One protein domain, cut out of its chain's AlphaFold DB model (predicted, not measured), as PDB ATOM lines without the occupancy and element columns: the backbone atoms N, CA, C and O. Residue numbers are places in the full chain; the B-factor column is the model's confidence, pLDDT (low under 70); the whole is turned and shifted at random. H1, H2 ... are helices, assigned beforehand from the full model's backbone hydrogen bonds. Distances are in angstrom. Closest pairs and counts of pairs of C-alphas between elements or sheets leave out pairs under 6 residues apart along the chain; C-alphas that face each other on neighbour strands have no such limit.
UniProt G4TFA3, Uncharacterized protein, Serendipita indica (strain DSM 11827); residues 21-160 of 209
ATOM      1  N   THR A  21     188.078 204.824 157.987       76.94
ATOM      2  CA  THR A  21     187.777 205.310 156.646       76.94
ATOM      3  C   THR A  21     188.895 204.865 155.710       76.94
ATOM      4  O   THR A  21     189.928 205.522 155.617       76.94
ATOM      5  N   VAL A  22     188.710 203.725 155.044       84.50
ATOM      6  CA  VAL A  22     189.598 203.292 153.961       84.50
ATOM      7  C   VAL A  22     189.344 204.195 152.753       84.50
ATOM      8  O   VAL A  22     188.178 204.400 152.398       84.50
ATOM      9  N   PRO A  23     190.384 204.720 152.085       84.56
ATOM     10  CA  PRO A  23     190.167 205.595 150.953       84.56
ATOM     11  C   PRO A  23     189.504 204.849 149.792       84.56
ATOM     12  O   PRO A  23     189.877 203.721 149.454       84.56
ATOM     13  N   THR A  24     188.512 205.485 149.173       86.88
ATOM     14  CA  THR A  24     187.766 204.907 148.050       86.88
ATOM     15  C   THR A  24     188.533 205.063 146.736       86.88
ATOM     16  O   THR A  24     189.185 206.080 146.497       86.88
ATOM     17  N   CYS A  25     188.442 204.045 145.877       88.75
ATOM     18  CA  CYS A  25     188.901 204.128 144.495       88.75
ATOM     19  C   CYS A  25     187.907 204.959 143.688       88.75
ATOM     20  O   CYS A  25     186.782 204.510 143.475       88.75
ATOM     21  N   ASN A  26     188.303 206.148 143.244       88.69
ATOM     22  CA  ASN A  26     187.413 207.020 142.474       88.69
ATOM     23  C   ASN A  26     187.609 206.860 140.964       88.69
ATOM     24  O   ASN A  26     186.782 207.331 140.184       88.69
ATOM     25  N   ARG A  27     188.698 206.209 140.533       86.31
ATOM     26  CA  ARG A  27     188.978 206.003 139.116       86.31
ATOM     27  C   ARG A  27     187.997 204.982 138.522       86.31
ATOM     28  O   ARG A  27     188.000 203.824 138.949       86.31
ATOM     29  N   PRO A  28     187.187 205.367 137.519       79.94
ATOM     30  CA  PRO A  28     186.324 204.418 136.836       79.94
ATOM     31  C   PRO A  28     187.177 203.373 136.107       79.94
ATOM     32  O   PRO A  28     188.235 203.695 135.567       79.94
ATOM     33  N   ASN A  29     186.701 202.127 136.071       80.06
ATOM     34  CA  ASN A  29     187.357 201.000 135.391       80.06
ATOM     35  C   ASN A  29     188.744 200.623 135.948       80.06
ATOM     36  O   ASN A  29     189.613 200.166 135.204       80.06
ATOM     37  N   TRP A  30     188.975 200.809 137.252       83.44
ATOM     38  CA  TRP A  30     190.179 200.286 137.895       83.44
ATOM     39  C   TRP A  30     190.189 198.749 137.874       83.44
ATOM     40  O   TRP A  30     189.439 198.103 138.604       83.44
ATOM     41  N   ASN A  31     191.075 198.169 137.062       83.62
ATOM     42  CA  ASN A  31     191.122 196.727 136.785       83.62
ATOM     43  C   ASN A  31     192.352 196.023 137.382       83.62
ATOM     44  O   ASN A  31     192.742 194.954 136.917       83.62
ATOM     45  N   LEU A  32     192.956 196.598 138.426       84.81
ATOM     46  CA  LEU A  32     193.976 195.933 139.243       84.81
ATOM     47  C   LEU A  32     193.370 195.540 140.596       84.81
ATOM     48  O   LEU A  32     193.607 196.234 141.593       84.81
ATOM     49  N   PRO A  33     192.533 194.486 140.643       82.19
ATOM     50  CA  PRO A  33     192.002 194.003 141.899       82.19
ATOM     51  C   PRO A  33     193.119 193.373 142.727       82.19
ATOM     52  O   PRO A  33     194.056 192.750 142.214       82.19
ATOM     53  N   GLY A  34     192.990 193.515 144.037       78.94
ATOM     54  CA  GLY A  34     193.672 192.641 144.965       78.94
ATOM     55  C   GLY A  34     192.960 191.303 145.145       78.94
ATOM     56  O   GLY A  34     191.996 190.994 144.432       78.94
ATOM     57  N   PRO A  35     193.399 190.504 146.130       78.56
ATOM     58  CA  PRO A  35     192.667 189.316 146.539       78.56
ATOM     59  C   PRO A  35     191.207 189.664 146.840       78.56
ATOM     60  O   PRO A  35     190.911 190.726 147.387       78.56
ATOM     61  N   LEU A  36     190.289 188.759 146.490       84.00
ATOM     62  CA  LEU A  36     188.850 188.914 146.752       84.00
ATOM     63  C   LEU A  36     188.219 190.164 146.107       84.00
ATOM     64  O   LEU A  36     187.263 190.714 146.647       84.00
ATOM     65  N   ALA A  37     188.754 190.620 144.969       85.19
ATOM     66  CA  ALA A  37     188.276 191.807 144.255       85.19
ATOM     67  C   ALA A  37     188.318 193.105 145.089       85.19
ATOM     68  O   ALA A  37     187.581 194.054 144.821       85.19
ATOM     69  N   GLN A  38     189.194 193.164 146.096       90.69
ATOM     70  CA  GLN A  38     189.403 194.365 146.898       90.69
ATOM     71  C   GLN A  38     190.138 195.445 146.098       90.69
ATOM     72  O   GLN A  38     190.984 195.147 145.249       90.69
ATOM     73  N   SER A  39     189.852 196.713 146.399       92.00
ATOM     74  CA  SER A  39     190.621 197.828 145.841       92.00
ATOM     75  C   SER A  39     192.054 197.825 146.398       92.00
ATOM     76  O   SER A  39     192.272 197.379 147.531       92.00
ATOM     77  N   PRO A  40     193.051 198.358 145.670       93.31
ATOM     78  CA  PRO A  40     194.426 198.432 146.169       93.31
ATOM     79  C   PRO A  40     194.534 199.221 147.481       93.31
ATOM     80  O   PRO A  40     195.315 198.848 148.349       93.31
ATOM     81  N   CYS A  41     193.705 200.252 147.681       92.38
ATOM     82  CA  CYS A  41     193.653 201.000 148.940       92.38
ATOM     83  C   CYS A  41     193.151 200.158 150.115       92.38
ATOM     84  O   CYS A  41     193.662 200.279 151.229       92.38
ATOM     85  N   GLN A  42     192.175 199.283 149.874       92.31
ATOM     86  CA  GLN A  42     191.666 198.379 150.898       92.31
ATOM     87  C   GLN A  42     192.699 197.323 151.275       92.31
ATOM     88  O   GLN A  42     192.930 197.096 152.461       92.31
ATOM     89  N   VAL A  43     193.379 196.735 150.288       93.44
ATOM     90  CA  VAL A  43     194.469 195.786 150.548       93.44
ATOM     91  C   VAL A  43     195.615 196.465 151.296       93.44
ATOM     92  O   VAL A  43     196.069 195.938 152.308       93.44
ATOM     93  N   LEU A  44     196.022 197.664 150.866       93.50
ATOM     94  CA  LEU A  44     197.043 198.459 151.548       93.50
ATOM     95  C   LEU A  44     196.679 198.715 153.012       93.50
ATOM     96  O   LEU A  44     197.506 198.497 153.896       93.50
ATOM     97  N   SER A  45     195.440 199.141 153.277       92.62
ATOM     98  CA  SER A  45     194.974 199.381 154.643       92.62
ATOM     99  C   SER A  45     195.041 198.112 155.484       92.62
ATOM    100  O   SER A  45     195.523 198.165 156.611       92.62
ATOM    101  N   ASN A  46     194.615 196.967 154.948       92.31
ATOM    102  CA  ASN A  46     194.657 195.692 155.666       92.31
ATOM    103  C   ASN A  46     196.094 195.294 156.030       92.31
ATOM    104  O   ASN A  46     196.364 194.929 157.173       92.31
ATOM    105  N   PHE A  47     197.019 195.426 155.080       93.50
ATOM    106  CA  PHE A  47     198.434 195.097 155.247       93.50
ATOM    107  C   PHE A  47     199.102 195.987 156.299       93.50
ATOM    108  O   PHE A  47     199.740 195.504 157.235       93.50
ATOM    109  N   MET A  48     198.907 197.298 156.184       93.38
ATOM    110  CA  MET A  48     199.495 198.263 157.107       93.38
ATOM    111  C   MET A  48     198.868 198.189 158.502       93.38
ATOM    112  O   MET A  48     199.582 198.352 159.485       93.38
ATOM    113  N   ASN A  49     197.573 197.879 158.620       92.56
ATOM    114  CA  ASN A  49     196.930 197.630 159.911       92.56
ATOM    115  C   ASN A  49     197.473 196.374 160.598       92.56
ATOM    116  O   ASN A  49     197.732 196.410 161.799       92.56
ATOM    117  N   ALA A  50     197.668 195.282 159.854       92.38
ATOM    118  CA  ALA A  50     198.263 194.060 160.393       92.38
ATOM    119  C   ALA A  50     199.687 194.327 160.904       92.38
ATOM    120  O   ALA A  50     200.027 193.969 162.030       92.38
ATOM    121  N   CYS A  51     200.495 195.050 160.126       92.81
ATOM    122  CA  CYS A  51     201.798 195.524 160.582       92.81
ATOM    123  C   CYS A  51     201.704 196.421 161.831       92.81
ATOM    124  O   CYS A  51     202.484 196.271 162.775       92.81
ATOM    125  N   ALA A  52     200.759 197.361 161.857       92.75
ATOM    126  CA  ALA A  52     200.607 198.287 162.971       92.75
ATOM    127  C   ALA A  52     200.305 197.547 164.282       92.75
ATOM    128  O   ALA A  52     200.913 197.840 165.310       92.75
ATOM    129  N   GLN A  53     199.468 196.508 164.219       91.75
ATOM    130  CA  GLN A  53     199.195 195.626 165.354       91.75
ATOM    131  C   GLN A  53     200.458 194.921 165.868       91.75
ATOM    132  O   GLN A  53     200.663 194.867 167.078       91.75
ATOM    133  N   LEU A  54     201.329 194.432 164.978       90.25
ATOM    134  CA  LEU A  54     202.585 193.772 165.366       90.25
ATOM    135  C   LEU A  54     203.586 194.731 166.017       90.25
ATOM    136  O   LEU A  54     204.354 194.329 166.886       90.25
ATOM    137  N   THR A  55     203.580 195.995 165.601       88.94
ATOM    138  CA  THR A  55     204.499 197.026 166.105       88.94
ATOM    139  C   THR A  55     203.930 197.824 167.282       88.94
ATOM    140  O   THR A  55     204.598 198.720 167.795       88.94
ATOM    141  N   GLY A  56     202.704 197.517 167.726       89.94
ATOM    142  CA  GLY A  56     202.031 198.237 168.810       89.94
ATOM    143  C   GLY A  56     201.699 199.693 168.470       89.94
ATOM    144  O   GLY A  56     201.548 200.514 169.373       89.94
ATOM    145  N   THR A  57     201.601 200.029 167.183       91.25
ATOM    146  CA  THR A  57     201.243 201.370 166.706       91.25
ATOM    147  C   THR A  57     199.869 201.367 166.040       91.25
ATOM    148  O   THR A  57     199.242 200.324 165.847       91.25
ATOM    149  N   SER A  58     199.369 202.547 165.688       90.62
ATOM    150  CA  SER A  58     198.160 202.695 164.882       90.62
ATOM    151  C   SER A  58     198.516 203.143 163.470       90.62
ATOM    152  O   SER A  58     199.484 203.866 163.236       90.62
ATOM    153  N   PHE A  59     197.714 202.699 162.509       90.44
ATOM    154  CA  PHE A  59     197.797 203.148 161.130       90.44
ATOM    155  C   PHE A  59     196.453 203.742 160.723       90.44
ATOM    156  O   PHE A  59     195.394 203.216 161.063       90.44
ATOM    157  N   ASN A  60     196.486 204.863 160.010       88.38
ATOM    158  CA  ASN A  60     195.300 205.467 159.427       88.38
ATOM    159  C   ASN A  60     195.651 205.971 158.031       88.38
ATOM    160  O   ASN A  60     196.461 206.883 157.873       88.38
ATOM    161  N   LEU A  61     195.036 205.359 157.022       85.12
ATOM    162  CA  LEU A  61     195.169 205.770 155.637       85.12
ATOM    163  C   LEU A  61     194.002 206.686 155.279       85.12
ATOM    164  O   LEU A  61     192.969 206.217 154.822       85.12
ATOM    165  N   THR A  62     194.143 207.991 155.492       78.44
ATOM    166  CA  THR A  62     193.057 208.936 155.179       78.44
ATOM    167  C   THR A  62     193.041 209.294 153.692       78.44
ATOM    168  O   THR A  62     191.988 209.368 153.063       78.44
ATOM    169  N   SER A  63     194.220 209.477 153.101       79.38
ATOM    170  CA  SER A  63     194.421 209.595 151.658       79.38
ATOM    171  C   SER A  63     195.895 209.392 151.340       79.38
ATOM    172  O   SER A  63     196.759 209.875 152.070       79.38
ATOM    173  N   VAL A  64     196.182 208.702 150.242       78.44
ATOM    174  CA  VAL A  64     197.548 208.535 149.741       78.44
ATOM    175  C   VAL A  64     198.020 209.787 148.994       78.44
ATOM    176  O   VAL A  64     199.213 210.072 148.974       78.44
ATOM    177  N   TYR A  65     197.092 210.564 148.428       68.88
ATOM    178  CA  TYR A  65     197.416 211.723 147.595       68.88
ATOM    179  C   TYR A  65     197.533 213.052 148.350       68.88
ATOM    180  O   TYR A  65     198.236 213.946 147.896       68.88
ATOM    181  N   LEU A  66     196.861 213.218 149.496       60.94
ATOM    182  CA  LEU A  66     196.790 214.514 150.202       60.94
ATOM    183  C   LEU A  66     198.117 214.959 150.851       60.94
ATOM    184  O   LEU A  66     198.125 215.852 151.698       60.94
ATOM    185  N   GLN A  67     199.242 214.354 150.484       64.62
ATOM    186  CA  GLN A  67     200.540 214.804 150.953       64.62
ATOM    187  C   GLN A  67     200.955 216.086 150.214       64.62
ATOM    188  O   GLN A  67     200.702 216.206 149.014       64.62
ATOM    189  N   PRO A  68     201.641 217.032 150.881       59.09
ATOM    190  CA  PRO A  68     202.024 218.320 150.291       59.09
ATOM    191  C   PRO A  68     202.835 218.218 148.989       59.09
ATOM    192  O   PRO A  68     202.837 219.147 148.189       59.09
ATOM    193  N   SER A  69     203.529 217.098 148.781       64.19
ATOM    194  CA  SER A  69     204.352 216.816 147.601       64.19
ATOM    195  C   SER A  69     203.585 216.166 146.442       64.19
ATOM    196  O   SER A  69     204.173 215.953 145.383       64.19
ATOM    197  N   GLY A  70     202.310 215.799 146.626       67.69
ATOM    198  CA  GLY A  70     201.559 214.985 145.661       67.69
ATOM    199  C   GLY A  70     202.134 213.574 145.471       67.69
ATOM    200  O   GLY A  70     201.819 212.913 144.484       67.69
ATOM    201  N   GLN A  71     202.994 213.130 146.392       75.44
ATOM    202  CA  GLN A  71     203.604 211.801 146.428       75.44
ATOM    203  C   GLN A  71     203.115 211.048 147.663       75.44
ATOM    204  O   GLN A  71     202.731 211.646 148.662       75.44
ATOM    205  N   TYR A  72     203.132 209.725 147.601       81.06
ATOM    206  CA  TYR A  72     202.743 208.882 148.723       81.06
ATOM    207  C   TYR A  72     203.839 208.841 149.810       81.06
ATOM    208  O   TYR A  72     205.012 209.049 149.499       81.06
ATOM    209  N   PRO A  73     203.491 208.591 151.091       83.31
ATOM    210  CA  PRO A  73     204.444 208.684 152.197       83.31
ATOM    211  C   PRO A  73     205.540 207.637 152.093       83.31
ATOM    212  O   PRO A  73     205.312 206.455 152.372       83.31
ATOM    213  N   ARG A  74     206.749 208.096 151.777       86.69
ATOM    214  CA  ARG A  74     207.946 207.260 151.820       86.69
ATOM    215  C   ARG A  74     208.234 206.755 153.243       86.69
ATOM    216  O   ARG A  74     207.853 207.419 154.208       86.69
ATOM    217  N   PRO A  75     208.935 205.622 153.392       89.38
ATOM    218  CA  PRO A  75     209.440 205.176 154.687       89.38
ATOM    219  C   PRO A  75     210.456 206.181 155.251       89.38
ATOM    220  O   PRO A  75     211.364 206.611 154.536       89.38
ATOM    221  N   GLU A  76     210.339 206.530 156.531       88.25
ATOM    222  CA  GLU A  76     211.325 207.359 157.239       88.25
ATOM    223  C   GLU A  76     212.002 206.580 158.370       88.25
ATOM    224  O   GLU A  76     211.399 205.713 158.995       88.25
ATOM    225  N   ALA A  77     213.270 206.887 158.658       83.50
ATOM    226  CA  ALA A  77     214.068 206.120 159.622       83.50
ATOM    227  C   ALA A  77     213.520 206.159 161.064       83.50
ATOM    228  O   ALA A  77     213.799 205.270 161.862       83.50
ATOM    229  N   ASN A  78     212.757 207.198 161.402       84.19
ATOM    230  CA  ASN A  78     212.116 207.407 162.700       84.19
ATOM    231  C   ASN A  78     210.666 206.893 162.754       84.19
ATOM    232  O   ASN A  78     210.013 207.036 163.787       84.19
ATOM    233  N   GLU A  79     210.141 206.323 161.667       88.56
ATOM    234  CA  GLU A  79     208.777 205.811 161.613       88.56
ATOM    235  C   GLU A  79     208.746 204.326 161.999       88.56
ATOM    236  O   GLU A  79     209.315 203.477 161.317       88.56
ATOM    237  N   THR A  80     208.001 203.976 163.052       86.25
ATOM    238  CA  THR A  80     207.855 202.584 163.523       86.25
ATOM    239  C   THR A  80     207.328 201.636 162.435       86.25
ATOM    240  O   THR A  80     207.703 200.468 162.382       86.25
ATOM    241  N   LEU A  81     206.483 202.141 161.530       90.25
ATOM    242  CA  LEU A  81     205.913 201.384 160.410       90.25
ATOM    243  C   LEU A  81     206.844 201.270 159.194       90.25
ATOM    244  O   LEU A  81     206.507 200.554 158.248       90.25
ATOM    245  N   ALA A  82     207.996 201.948 159.185       89.69
ATOM    246  CA  ALA A  82     208.885 201.967 158.027       89.69
ATOM    247  C   ALA A  82     209.379 200.566 157.647       89.69
ATOM    248  O   ALA A  82     209.433 200.251 156.461       89.69
ATOM    249  N   LEU A  83     209.619 199.693 158.633       87.88
ATOM    250  CA  LEU A  83     210.006 198.295 158.407       87.88
ATOM    251  C   LEU A  83     208.999 197.537 157.530       87.88
ATOM    252  O   LEU A  83     209.388 196.745 156.677       87.88
ATOM    253  N   CYS A  84     207.706 197.818 157.682       91.06
ATOM    254  CA  CYS A  84     206.672 197.174 156.876       91.06
ATOM    255  C   CYS A  84     206.558 197.771 155.478       91.06
ATOM    256  O   CYS A  84     206.200 197.071 154.533       91.06
ATOM    257  N   LYS A  85     206.886 199.055 155.324       92.50
ATOM    258  CA  LYS A  85     206.831 199.748 154.035       92.50
ATOM    259  C   LYS A  85     207.949 199.335 153.074       92.50
ATOM    260  O   LYS A  85     207.827 199.554 151.870       92.50
ATOM    261  N   CYS A  86     209.013 198.722 153.580       91.69
ATOM    262  CA  CYS A  86     210.215 198.369 152.825       91.69
ATOM    263  C   CYS A  86     210.106 197.054 152.052       91.69
ATOM    264  O   CYS A  86     211.011 196.224 152.072       91.69
ATOM    265  N   THR A  87     208.994 196.874 151.342       92.88
ATOM    266  CA  THR A  87     208.753 195.733 150.457       92.88
ATOM    267  C   THR A  87     208.185 196.216 149.128       92.88
ATOM    268  O   THR A  87     207.466 197.220 149.088       92.88
ATOM    269  N   ASP A  88     208.468 195.490 148.042       93.88
ATOM    270  CA  ASP A  88     207.873 195.779 146.729       93.88
ATOM    271  C   ASP A  88     206.339 195.726 146.795       93.88
ATOM    272  O   ASP A  88     205.661 196.562 146.207       93.88
ATOM    273  N   VAL A  89     205.784 194.812 147.597       94.69
ATOM    274  CA  VAL A  89     204.338 194.689 147.824       94.69
ATOM    275  C   VAL A  89     203.732 195.988 148.340       94.69
ATOM    276  O   VAL A  89     202.753 196.473 147.772       94.69
ATOM    277  N   ILE A  90     204.312 196.584 149.384       94.94
ATOM    278  CA  ILE A  90     203.781 197.831 149.936       94.94
ATOM    279  C   ILE A  90     204.037 199.011 148.997       94.94
ATOM    280  O   ILE A  90     203.121 199.805 148.793       94.94
ATOM    281  N   TYR A  91     205.213 199.098 148.366       94.94
ATOM    282  CA  TYR A  91     205.484 200.116 147.342       94.94
ATOM    283  C   TYR A  91     204.427 200.091 146.227       94.94
ATOM    284  O   TYR A  91     203.823 201.119 145.905       94.94
ATOM    285  N   ASN A  92     204.140 198.908 145.684       95.50
ATOM    286  CA  ASN A  92     203.166 198.712 144.616       95.50
ATOM    287  C   ASN A  92     201.741 199.021 145.075       95.50
ATOM    288  O   ASN A  92     200.986 199.640 144.334       95.50
ATOM    289  N   LEU A  93     201.372 198.642 146.301       95.00
ATOM    290  CA  LEU A  93     200.059 198.938 146.872       95.00
ATOM    291  C   LEU A  93     199.847 200.437 147.123       95.00
ATOM    292  O   LEU A  93     198.765 200.940 146.821       95.00
ATOM    293  N   TYR A  94     200.853 201.168 147.617       94.25
ATOM    294  CA  TYR A  94     200.790 202.634 147.728       94.25
ATOM    295  C   TYR A  94     200.639 203.288 146.356       94.25
ATOM    296  O   TYR A  94     199.745 204.112 146.166       94.25
ATOM    297  N   SER A  95     201.464 202.868 145.397       93.50
ATOM    298  CA  SER A  95     201.450 203.374 144.023       93.50
ATOM    299  C   SER A  95     200.085 203.146 143.362       93.50
ATOM    300  O   SER A  95     199.454 204.077 142.859       93.50
ATOM    301  N   ALA A  96     199.583 201.911 143.432       93.69
ATOM    302  CA  ALA A  96     198.284 201.516 142.909       93.69
ATOM    303  C   ALA A  96     197.131 202.227 143.624       93.69
ATOM    304  O   ALA A  96     196.214 202.698 142.959       93.69
ATOM    305  N   CYS A  97     197.168 202.343 144.957       92.81
ATOM    306  CA  CYS A  97     196.139 203.055 145.710       92.81
ATOM    307  C   CYS A  97     196.084 204.531 145.308       92.81
ATOM    308  O   CYS A  97     195.010 205.011 144.956       92.81
ATOM    309  N   GLY A  98     197.221 205.230 145.261       91.44
ATOM    310  CA  GLY A  98     197.255 206.628 144.833       91.44
ATOM    311  C   GLY A  98     196.678 206.819 143.424       91.44
ATOM    312  O   GLY A  98     195.817 207.673 143.235       91.44
ATOM    313  N   ALA A  99     197.056 205.956 142.474       90.75
ATOM    314  CA  ALA A  99     196.568 205.989 141.089       90.75
ATOM    315  C   ALA A  99     195.085 205.613 140.911       90.75
ATOM    316  O   ALA A  99     194.460 205.924 139.892       90.75
ATOM    317  N   CYS A 100     194.541 204.889 141.884       92.06
ATOM    318  CA  CYS A 100     193.149 204.463 141.973       92.06
ATOM    319  C   CYS A 100     192.274 205.545 142.620       92.06
ATOM    320  O   CYS A 100     191.130 205.755 142.207       92.06
ATOM    321  N   GLN A 101     192.805 206.277 143.600       90.12
ATOM    322  CA  GLN A 101     192.130 207.436 144.179       90.12
ATOM    323  C   GLN A 101     192.044 208.597 143.191       90.12
ATOM    324  O   GLN A 101     191.024 209.286 143.160       90.12
ATOM    325  N   MET A 102     193.095 208.811 142.393       85.06
ATOM    326  CA  MET A 102     193.132 209.844 141.365       85.06
ATOM    327  C   MET A 102     194.272 209.657 140.365       85.06
ATOM    328  O   MET A 102     195.132 208.797 140.522       85.06
ATOM    329  N   GLU A 103     194.293 210.486 139.327       75.50
ATOM    330  CA  GLU A 103     195.389 210.517 138.365       75.50
ATOM    331  C   GLU A 103     196.643 211.128 139.009       75.50
ATOM    332  O   GLU A 103     196.699 212.321 139.313       75.50
ATOM    333  N   LEU A 104     197.639 210.280 139.289       74.75
ATOM    334  CA  LEU A 104     198.925 210.721 139.818       74.75
ATOM    335  C   LEU A 104     199.763 211.318 138.686       74.75
ATOM    336  O   LEU A 104     200.214 210.600 137.795       74.75
ATOM    337  N   ASN A 105     200.035 212.619 138.775       72.06
ATOM    338  CA  ASN A 105     200.964 213.298 137.866       72.06
ATOM    339  C   ASN A 105     202.437 213.084 138.258       72.06
ATOM    340  O   ASN A 105     203.333 213.368 137.469       72.06
ATOM    341  N   HIS A 106     202.695 212.582 139.471       81.56
ATOM    342  CA  HIS A 106     204.041 212.381 140.003       81.56
ATOM    343  C   HIS A 106     204.138 211.043 140.736       81.56
ATOM    344  O   HIS A 106     203.680 210.891 141.866       81.56
ATOM    345  N   TRP A 107     204.769 210.069 140.086       88.62
ATOM    346  CA  TRP A 107     205.096 208.785 140.696       88.62
ATOM    347  C   TRP A 107     206.398 208.902 141.476       88.62
ATOM    348  O   TRP A 107     207.380 209.451 140.973       88.62
ATOM    349  N   GLN A 108     206.434 208.354 142.686       90.31
ATOM    350  CA  GLN A 108     207.696 208.214 143.393       90.31
ATOM    351  C   GLN A 108     208.476 207.045 142.784       90.31
ATOM    352  O   GLN A 108     207.950 205.938 142.628       90.31
ATOM    353  N   SER A 109     209.735 207.280 142.414       93.31
ATOM    354  CA  SER A 109     210.564 206.200 141.882       93.31
ATOM    355  C   SER A 109     210.834 205.151 142.952       93.31
ATOM    356  O   SER A 109     210.908 205.447 144.149       93.31
ATOM    357  N   HIS A 110     210.997 203.913 142.497       93.50
ATOM    358  CA  HIS A 110     211.363 202.775 143.330       93.50
ATOM    359  C   HIS A 110     212.623 203.085 144.145       93.50
ATOM    360  O   HIS A 110     212.626 202.963 145.366       93.50
ATOM    361  N   GLN A 111     213.646 203.642 143.494       92.88
ATOM    362  CA  GLN A 111     214.872 204.069 144.163       92.88
ATOM    363  C   GLN A 111     214.604 205.060 145.310       92.88
ATOM    364  O   GLN A 111     215.039 204.821 146.433       92.88
ATOM    365  N   VAL A 112     213.843 206.134 145.065       91.44
ATOM    366  CA  VAL A 112     213.565 207.165 146.084       91.44
ATOM    367  C   VAL A 112     212.717 206.610 147.236       91.44
ATOM    368  O   VAL A 112     212.830 207.077 148.369       91.44
ATOM    369  N   TRP A 113     211.864 205.613 146.985       91.88
ATOM    370  CA  TRP A 113     211.145 204.890 148.041       91.88
ATOM    371  C   TRP A 113     212.102 204.113 148.949       91.88
ATOM    372  O   TRP A 113     212.076 204.276 150.171       91.88
ATOM    373  N   PHE A 114     212.984 203.309 148.356       91.81
ATOM    374  CA  PHE A 114     213.886 202.429 149.097       91.81
ATOM    375  C   PHE A 114     215.104 203.144 149.712       91.81
ATOM    376  O   PHE A 114     215.708 202.611 150.642       91.81
ATOM    377  N   GLU A 115     215.413 204.383 149.320       91.19
ATOM    378  CA  GLU A 115     216.372 205.245 150.038       91.19
ATOM    379  C   GLU A 115     215.972 205.502 151.503       91.19
ATOM    380  O   GLU A 115     216.830 205.700 152.371       91.19
ATOM    381  N   GLY A 116     214.669 205.497 151.805       85.94
ATOM    382  CA  GLY A 116     214.168 205.552 153.180       85.94
ATOM    383  C   GLY A 116     214.471 204.272 153.961       85.94
ATOM    384  O   GLY A 116     214.828 204.319 155.138       85.94
ATOM    385  N   CYS A 117     214.414 203.130 153.274       88.56
ATOM    386  CA  CYS A 117     214.612 201.801 153.844       88.56
ATOM    387  C   CYS A 117     216.062 201.506 154.210       88.56
ATOM    388  O   CYS A 117     216.314 200.885 155.236       88.56
ATOM    389  N   SER A 118     217.029 201.992 153.426       86.62
ATOM    390  CA  SER A 118     218.458 201.791 153.716       86.62
ATOM    391  C   SER A 118     218.924 202.437 155.026       86.62
ATOM    392  O   SER A 118     220.032 202.174 155.480       86.62
ATOM    393  N   LYS A 119     218.102 203.312 155.617       83.62
ATOM    394  CA  LYS A 119     218.385 203.998 156.884       83.62
ATOM    395  C   LYS A 119     217.784 203.288 158.097       83.62
ATOM    396  O   LYS A 119     217.981 203.759 159.215       83.62
ATOM    397  N   LEU A 120     217.034 202.205 157.890       80.88
ATOM    398  CA  LEU A 120     216.432 201.440 158.974       80.88
ATOM    399  C   LEU A 120     217.473 200.520 159.620       80.88
ATOM    400  O   LEU A 120     218.364 200.019 158.928       80.88
ATOM    401  N   PRO A 121     217.386 200.298 160.944       78.38
ATOM    402  CA  PRO A 121     218.236 199.316 161.598       78.38
ATOM    403  C   PRO A 121     217.993 197.930 160.982       78.38
ATOM    404  O   PRO A 121     216.868 197.642 160.563       78.38
ATOM    405  N   PRO A 122     219.013 197.053 160.945       74.69
ATOM    406  CA  PRO A 122     218.819 195.671 160.535       74.69
ATOM    407  C   PRO A 122     217.715 195.040 161.384       74.69
ATOM    408  O   PRO A 122     217.792 195.052 162.613       74.69
ATOM    409  N   SER A 123     216.687 194.506 160.735       73.19
ATOM    410  CA  SER A 123     215.605 193.786 161.395       73.19
ATOM    411  C   SER A 123     215.271 192.531 160.610       73.19
ATOM    412  O   SER A 123     215.491 192.465 159.397       73.19
ATOM    413  N   ASP A 124     214.669 191.562 161.290       72.38
ATOM    414  CA  ASP A 124     214.048 190.446 160.594       72.38
ATOM    415  C   ASP A 124     212.910 190.959 159.691       72.38
ATOM    416  O   ASP A 124     212.243 191.949 160.031       72.38
ATOM    417  N   PRO A 125     212.671 190.318 158.532       69.50
ATOM    418  CA  PRO A 125     211.533 190.640 157.687       69.50
ATOM    419  C   PRO A 125     210.231 190.470 158.471       69.50
ATOM    420  O   PRO A 125     209.943 189.391 158.994       69.50
ATOM    421  N   ILE A 126     209.413 191.520 158.530       73.50
ATOM    422  CA  ILE A 126     208.093 191.416 159.149       73.50
ATOM    423  C   ILE A 126     207.178 190.684 158.167       73.50
ATOM    424  O   ILE A 126     206.827 191.208 157.110       73.50
ATOM    425  N   VAL A 127     206.772 189.469 158.525       80.19
ATOM    426  CA  VAL A 127     205.758 188.709 157.786       80.19
ATOM    427  C   VAL A 127     204.390 189.076 158.351       80.19
ATOM    428  O   VAL A 127     203.948 188.519 159.352       80.19
ATOM    429  N   PHE A 128     203.724 190.049 157.732       79.94
ATOM    430  CA  PHE A 128     202.408 190.538 158.170       79.94
ATOM    431  C   PHE A 128     201.268 190.183 157.207       79.94
ATOM    432  O   PHE A 128     200.116 190.526 157.462       79.94
ATOM    433  N   ALA A 129     201.574 189.485 156.114       81.69
ATOM    434  CA  ALA A 129     200.588 189.027 155.150       81.69
ATOM    435  C   ALA A 129     200.835 187.571 154.770       81.69
ATOM    436  O   ALA A 129     201.970 187.140 154.559       81.69
ATOM    437  N   SER A 130     199.746 186.817 154.666       84.25
ATOM    438  CA  SER A 130     199.785 185.459 154.143       84.25
ATOM    439  C   SER A 130     199.943 185.492 152.614       84.25
ATOM    440  O   SER A 130     199.383 186.384 151.969       84.25
ATOM    441  N   PRO A 131     200.641 184.524 151.987       83.12
ATOM    442  CA  PRO A 131     200.825 184.491 150.532       83.12
ATOM    443  C   PRO A 131     199.517 184.547 149.728       83.12
ATOM    444  O   PRO A 131     199.478 185.129 148.649       83.12
ATOM    445  N   ASN A 132     198.418 184.006 150.263       86.19
ATOM    446  CA  ASN A 132     197.094 184.066 149.628       86.19
ATOM    447  C   ASN A 132     196.464 185.476 149.615       86.19
ATOM    448  O   ASN A 132     195.450 185.685 148.951       86.19
ATOM    449  N   GLN A 133     197.044 186.432 150.341       87.12
ATOM    450  CA  GLN A 133     196.644 187.838 150.363       87.12
ATOM    451  C   GLN A 133     197.489 188.700 149.411       87.12
ATOM    452  O   GLN A 133     197.290 189.911 149.354       87.12
ATOM    453  N   ILE A 134     198.427 188.109 148.666       90.69
ATOM    454  CA  ILE A 134     199.323 188.830 147.761       90.69
ATOM    455  C   ILE A 134     199.028 188.391 146.327       90.69
ATOM    456  O   ILE A 134     199.289 187.253 145.941       90.69
ATOM    457  N   SER A 135     198.489 189.301 145.517       93.00
ATOM    458  CA  SER A 135     198.339 189.073 144.077       93.00
ATOM    459  C   SER A 135     199.699 189.135 143.381       93.00
ATOM    460  O   SER A 135     200.580 189.886 143.797       93.00
ATOM    461  N   LEU A 136     199.866 188.397 142.278       93.00
ATOM    462  CA  LEU A 136     201.153 188.296 141.581       93.00
ATOM    463  C   LEU A 136     201.739 189.665 141.206       93.00
ATOM    464  O   LEU A 136     202.928 189.885 141.424       93.00
ATOM    465  N   TRP A 137     200.907 190.589 140.710       95.06
ATOM    466  CA  TRP A 137     201.323 191.945 140.328       95.06
ATOM    467  C   TRP A 137     201.864 192.764 141.503       95.06
ATOM    468  O   TRP A 137     202.691 193.646 141.286       95.06
ATOM    469  N   MET A 138     201.420 192.481 142.733       95.31
ATOM    470  CA  MET A 138     201.878 193.185 143.931       95.31
ATOM    471  C   MET A 138     203.307 192.787 144.282       95.31
ATOM    472  O   MET A 138     204.057 193.608 144.787       95.31
ATOM    473  N   ASN A 139     203.706 191.549 143.992       94.38
ATOM    474  CA  ASN A 139     205.033 191.027 144.310       94.38
ATOM    475  C   ASN A 139     205.990 191.082 143.106       94.38
ATOM    476  O   ASN A 139     206.729 190.133 142.857       94.38
ATOM    477  N   GLN A 140     205.916 192.149 142.309       94.81
ATOM    478  CA  GLN A 140     206.841 192.406 141.203       94.81
ATOM    479  C   GLN A 140     207.655 193.666 141.477       94.81
ATOM    480  O   GLN A 140     207.161 194.615 142.081       94.81
ATOM    481  N   THR A 141     208.876 193.713 140.960       95.00
ATOM    482  CA  THR A 141     209.688 194.929 140.978       95.00
ATOM    483  C   THR A 141     209.422 195.730 139.703       95.00
ATOM    484  O   THR A 141     209.656 195.243 138.594       95.00
ATOM    485  N   TYR A 142     208.933 196.964 139.848       94.31
ATOM    486  CA  TYR A 142     208.692 197.880 138.730       94.31
ATOM    487  C   TYR A 142     209.728 199.001 138.744       94.31
ATOM    488  O   TYR A 142     209.807 199.760 139.712       94.31
ATOM    489  N   LEU A 143     210.510 199.115 137.668       93.94
ATOM    490  CA  LEU A 143     211.507 200.169 137.498       93.94
ATOM    491  C   LEU A 143     211.199 201.057 136.275       93.94
ATOM    492  O   LEU A 143     210.711 200.556 135.255       93.94
ATOM    493  N   PRO A 144     211.531 202.365 136.340       94.25
ATOM    494  CA  PRO A 144     212.013 203.095 137.525       94.25
ATOM    495  C   PRO A 144     210.889 203.456 138.515       94.25
ATOM    496  O   PRO A 144     211.166 203.832 139.653       94.25
ATOM    497  N   THR A 145     209.635 203.359 138.082       94.50
ATOM    498  CA  THR A 145     208.416 203.624 138.852       94.50
ATOM    499  C   THR A 145     207.433 202.475 138.653       94.50
ATOM    500  O   THR A 145     207.577 201.685 137.717       94.50
ATOM    501  N   PHE A 146     206.393 202.420 139.484       94.56
ATOM    502  CA  PHE A 146     205.230 201.580 139.218       94.56
ATOM    503  C   PHE A 146     204.638 201.860 137.826       94.56
ATOM    504  O   PHE A 146     204.561 203.009 137.388       94.56
ATOM    505  N   ASP A 147     204.231 200.794 137.140       94.06
ATOM    506  CA  ASP A 147     203.731 200.820 135.767       94.06
ATOM    507  C   ASP A 147     202.419 200.027 135.716       94.06
ATOM    508  O   ASP A 147     202.403 198.803 135.883       94.06
ATOM    509  N   ILE A 148     201.308 200.751 135.546       93.31
ATOM    510  CA  ILE A 148     199.952 200.188 135.581       93.31
ATOM    511  C   ILE A 148     199.764 199.163 134.457       93.31
ATOM    512  O   ILE A 148     199.171 198.110 134.693       93.31
ATOM    513  N   ASP A 149     200.283 199.437 133.260       93.62
ATOM    514  CA  ASP A 149     200.093 198.572 132.095       93.62
ATOM    515  C   ASP A 149     200.847 197.253 132.274       93.62
ATOM    516  O   ASP A 149     200.298 196.174 132.032       93.62
ATOM    517  N   LYS A 150     202.074 197.308 132.805       95.19
ATOM    518  CA  LYS A 150     202.822 196.100 133.183       95.19
ATOM    519  C   LYS A 150     202.134 195.329 134.303       95.19
ATOM    520  O   LYS A 150     202.076 194.103 134.244       95.19
ATOM    521  N   ALA A 151     201.589 196.011 135.308       95.56
ATOM    522  CA  ALA A 151     200.855 195.349 136.382       95.56
ATOM    523  C   ALA A 151     199.605 194.628 135.847       95.56
ATOM    524  O   ALA A 151     199.328 193.491 136.234       95.56
ATOM    525  N   LEU A 152     198.885 195.247 134.905       93.69
ATOM    526  CA  LEU A 152     197.737 194.642 134.225       93.69
ATOM    527  C   LEU A 152     198.159 193.453 133.355       93.69
ATOM    528  O   LEU A 152     197.459 192.439 133.307       93.69
ATOM    529  N   GLN A 153     199.317 193.532 132.700       94.19
ATOM    530  CA  GLN A 153     199.888 192.413 131.955       94.19
ATOM    531  C   GLN A 153     200.196 191.227 132.878       94.19
ATOM    532  O   GLN A 153     199.816 190.098 132.572       94.19
ATOM    533  N   VAL A 154     200.832 191.463 134.027       95.00
ATOM    534  CA  VAL A 154     201.115 190.411 135.020       95.00
ATOM    535  C   VAL A 154     199.815 189.795 135.532       95.00
ATOM    536  O   VAL A 154     199.687 188.574 135.590       95.00
ATOM    537  N   GLN A 155     198.823 190.631 135.845       92.62
ATOM    538  CA  GLN A 155     197.521 190.180 136.330       92.62
ATOM    539  C   GLN A 155     196.752 189.351 135.290       92.62
ATOM    540  O   GLN A 155     196.117 188.364 135.651       92.62
ATOM    541  N   SER A 156     196.787 189.740 134.014       92.56
ATOM    542  CA  SER A 156     196.047 189.054 132.943       92.56
ATOM    543  C   SER A 156     196.732 187.780 132.457       92.56
ATOM    544  O   SER A 156     196.057 186.807 132.136       92.56
ATOM    545  N   THR A 157     198.065 187.766 132.412       94.50
ATOM    546  CA  THR A 157     198.833 186.612 131.925       94.50
ATOM    547  C   THR A 157     199.156 185.596 133.016       94.50
ATOM    548  O   THR A 157     199.459 184.451 132.695       94.50
ATOM    549  N   GLY A 158     199.129 186.002 134.290       93.44
ATOM    550  CA  GLY A 158     199.594 185.175 135.403       93.44
ATOM    551  C   GLY A 158     201.105 184.922 135.389       93.44
ATOM    552  O   GLY A 158     201.578 184.060 136.126       93.44
ATOM    553  N   ASN A 159     201.861 185.656 134.565       94.00
ATOM    554  CA  ASN A 159     203.305 185.503 134.434       94.00
ATOM    555  C   ASN A 159     204.037 186.666 135.118       94.00
ATOM    556  O   ASN A 159     203.623 187.818 134.956       94.00
ATOM    557  N   PRO A 160     205.125 186.397 135.862       93.19
ATOM    558  CA  PRO A 160     205.949 187.452 136.437       93.19
ATOM    559  C   PRO A 160     206.648 188.262 135.340       93.19
ATOM    560  O   PRO A 160     206.852 187.784 134.219       93.19
TER     561      PRO A 160
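What this domain is: This is residues 21 to 160 of the 209 residues of an uncharacterized protein of Serendipita indica (strain DSM 11827) (UniProt G4TFA3). H3 runs through the middle of a compact body, with five other helices, some very short, about it: H1, the longest helix, packs on H3 through its residues 40 to 44, short H5 packs on residues 88 to 93 of H3, and H6 packs on H5. H2 and H4 are near H3 but less closely packed, and long stretches without a named element, residues 21 to 39, 56 to 81 and 118 to 135, run round the outside. The printed part has 140 residues with six named helices, H1 to H6 in chain order, and no named strand. The class is all helix, though under half of the residues, 56 of 140, are in named elements. The whole is compact, with a radius of gyration of the C-alphas of 14.1 A and spans of 38 by 34 by 31 A.

Where its parts are: H1, residues 40 to 55, is 22.4 A long and begins at C-alpha 40, (194.426, 198.432, 146.169). H3, residues 88 to 101, is 19.8 A long, from C-alpha 88 at (207.873, 195.779, 146.729). H2 is residues 82 to 85, 5.0 A, and H4 is residues 110 to 117, 11.0 A. H5 is residues 136 to 139, 5.5 A. H6, residues 148 to 157, is 14.1 A long and ends at C-alpha 157, (198.833, 186.612, 131.925).

How they stand to each other: H1 touches H3 with residues 40 to 44 alone, at a steep tilt of 46 degrees, opposite ways; their closest C-alphas, of Cys 41 and Cys 97, are 4.6 A apart. H3 touches H5 with residues 88 to 93 alone, the closest C-alphas being those of Val 89 and Met 138, 4.8 A apart. H5 touches H6, with the C-alphas of Trp 137 and Ala 151 closest at 5.2 A. H3 and H6 are close but not clearly touching, at a steep tilt of 67 degrees, only just short of about perpendicular; C-alphas 96 and 148 are closest at 7.6 A. H2 is close to but not clearly touching H1, H3 and H4; its closest C-alphas to H1 are those of Cys 84 and Cys 51, 6.3 A apart. H1 and H4 are apart, as are H4 and H6. Every O i to N i+4 pair is within hydrogen-bond range in H1, H3 and H6, and 2 of 4 are in H4, while H2 and H5 are too short for such a pair.

The domain as a whole: The two C-alphas farthest apart, of Pro 28 and Pro 122, are 41.2 A apart. The printed part has no cut. The links H1 to H2 and H4 to H5 are long, with 26 and 18 residues. Mean pLDDT of the printed part is 87.3; residues 65 to 70 and residue 125 are under 70.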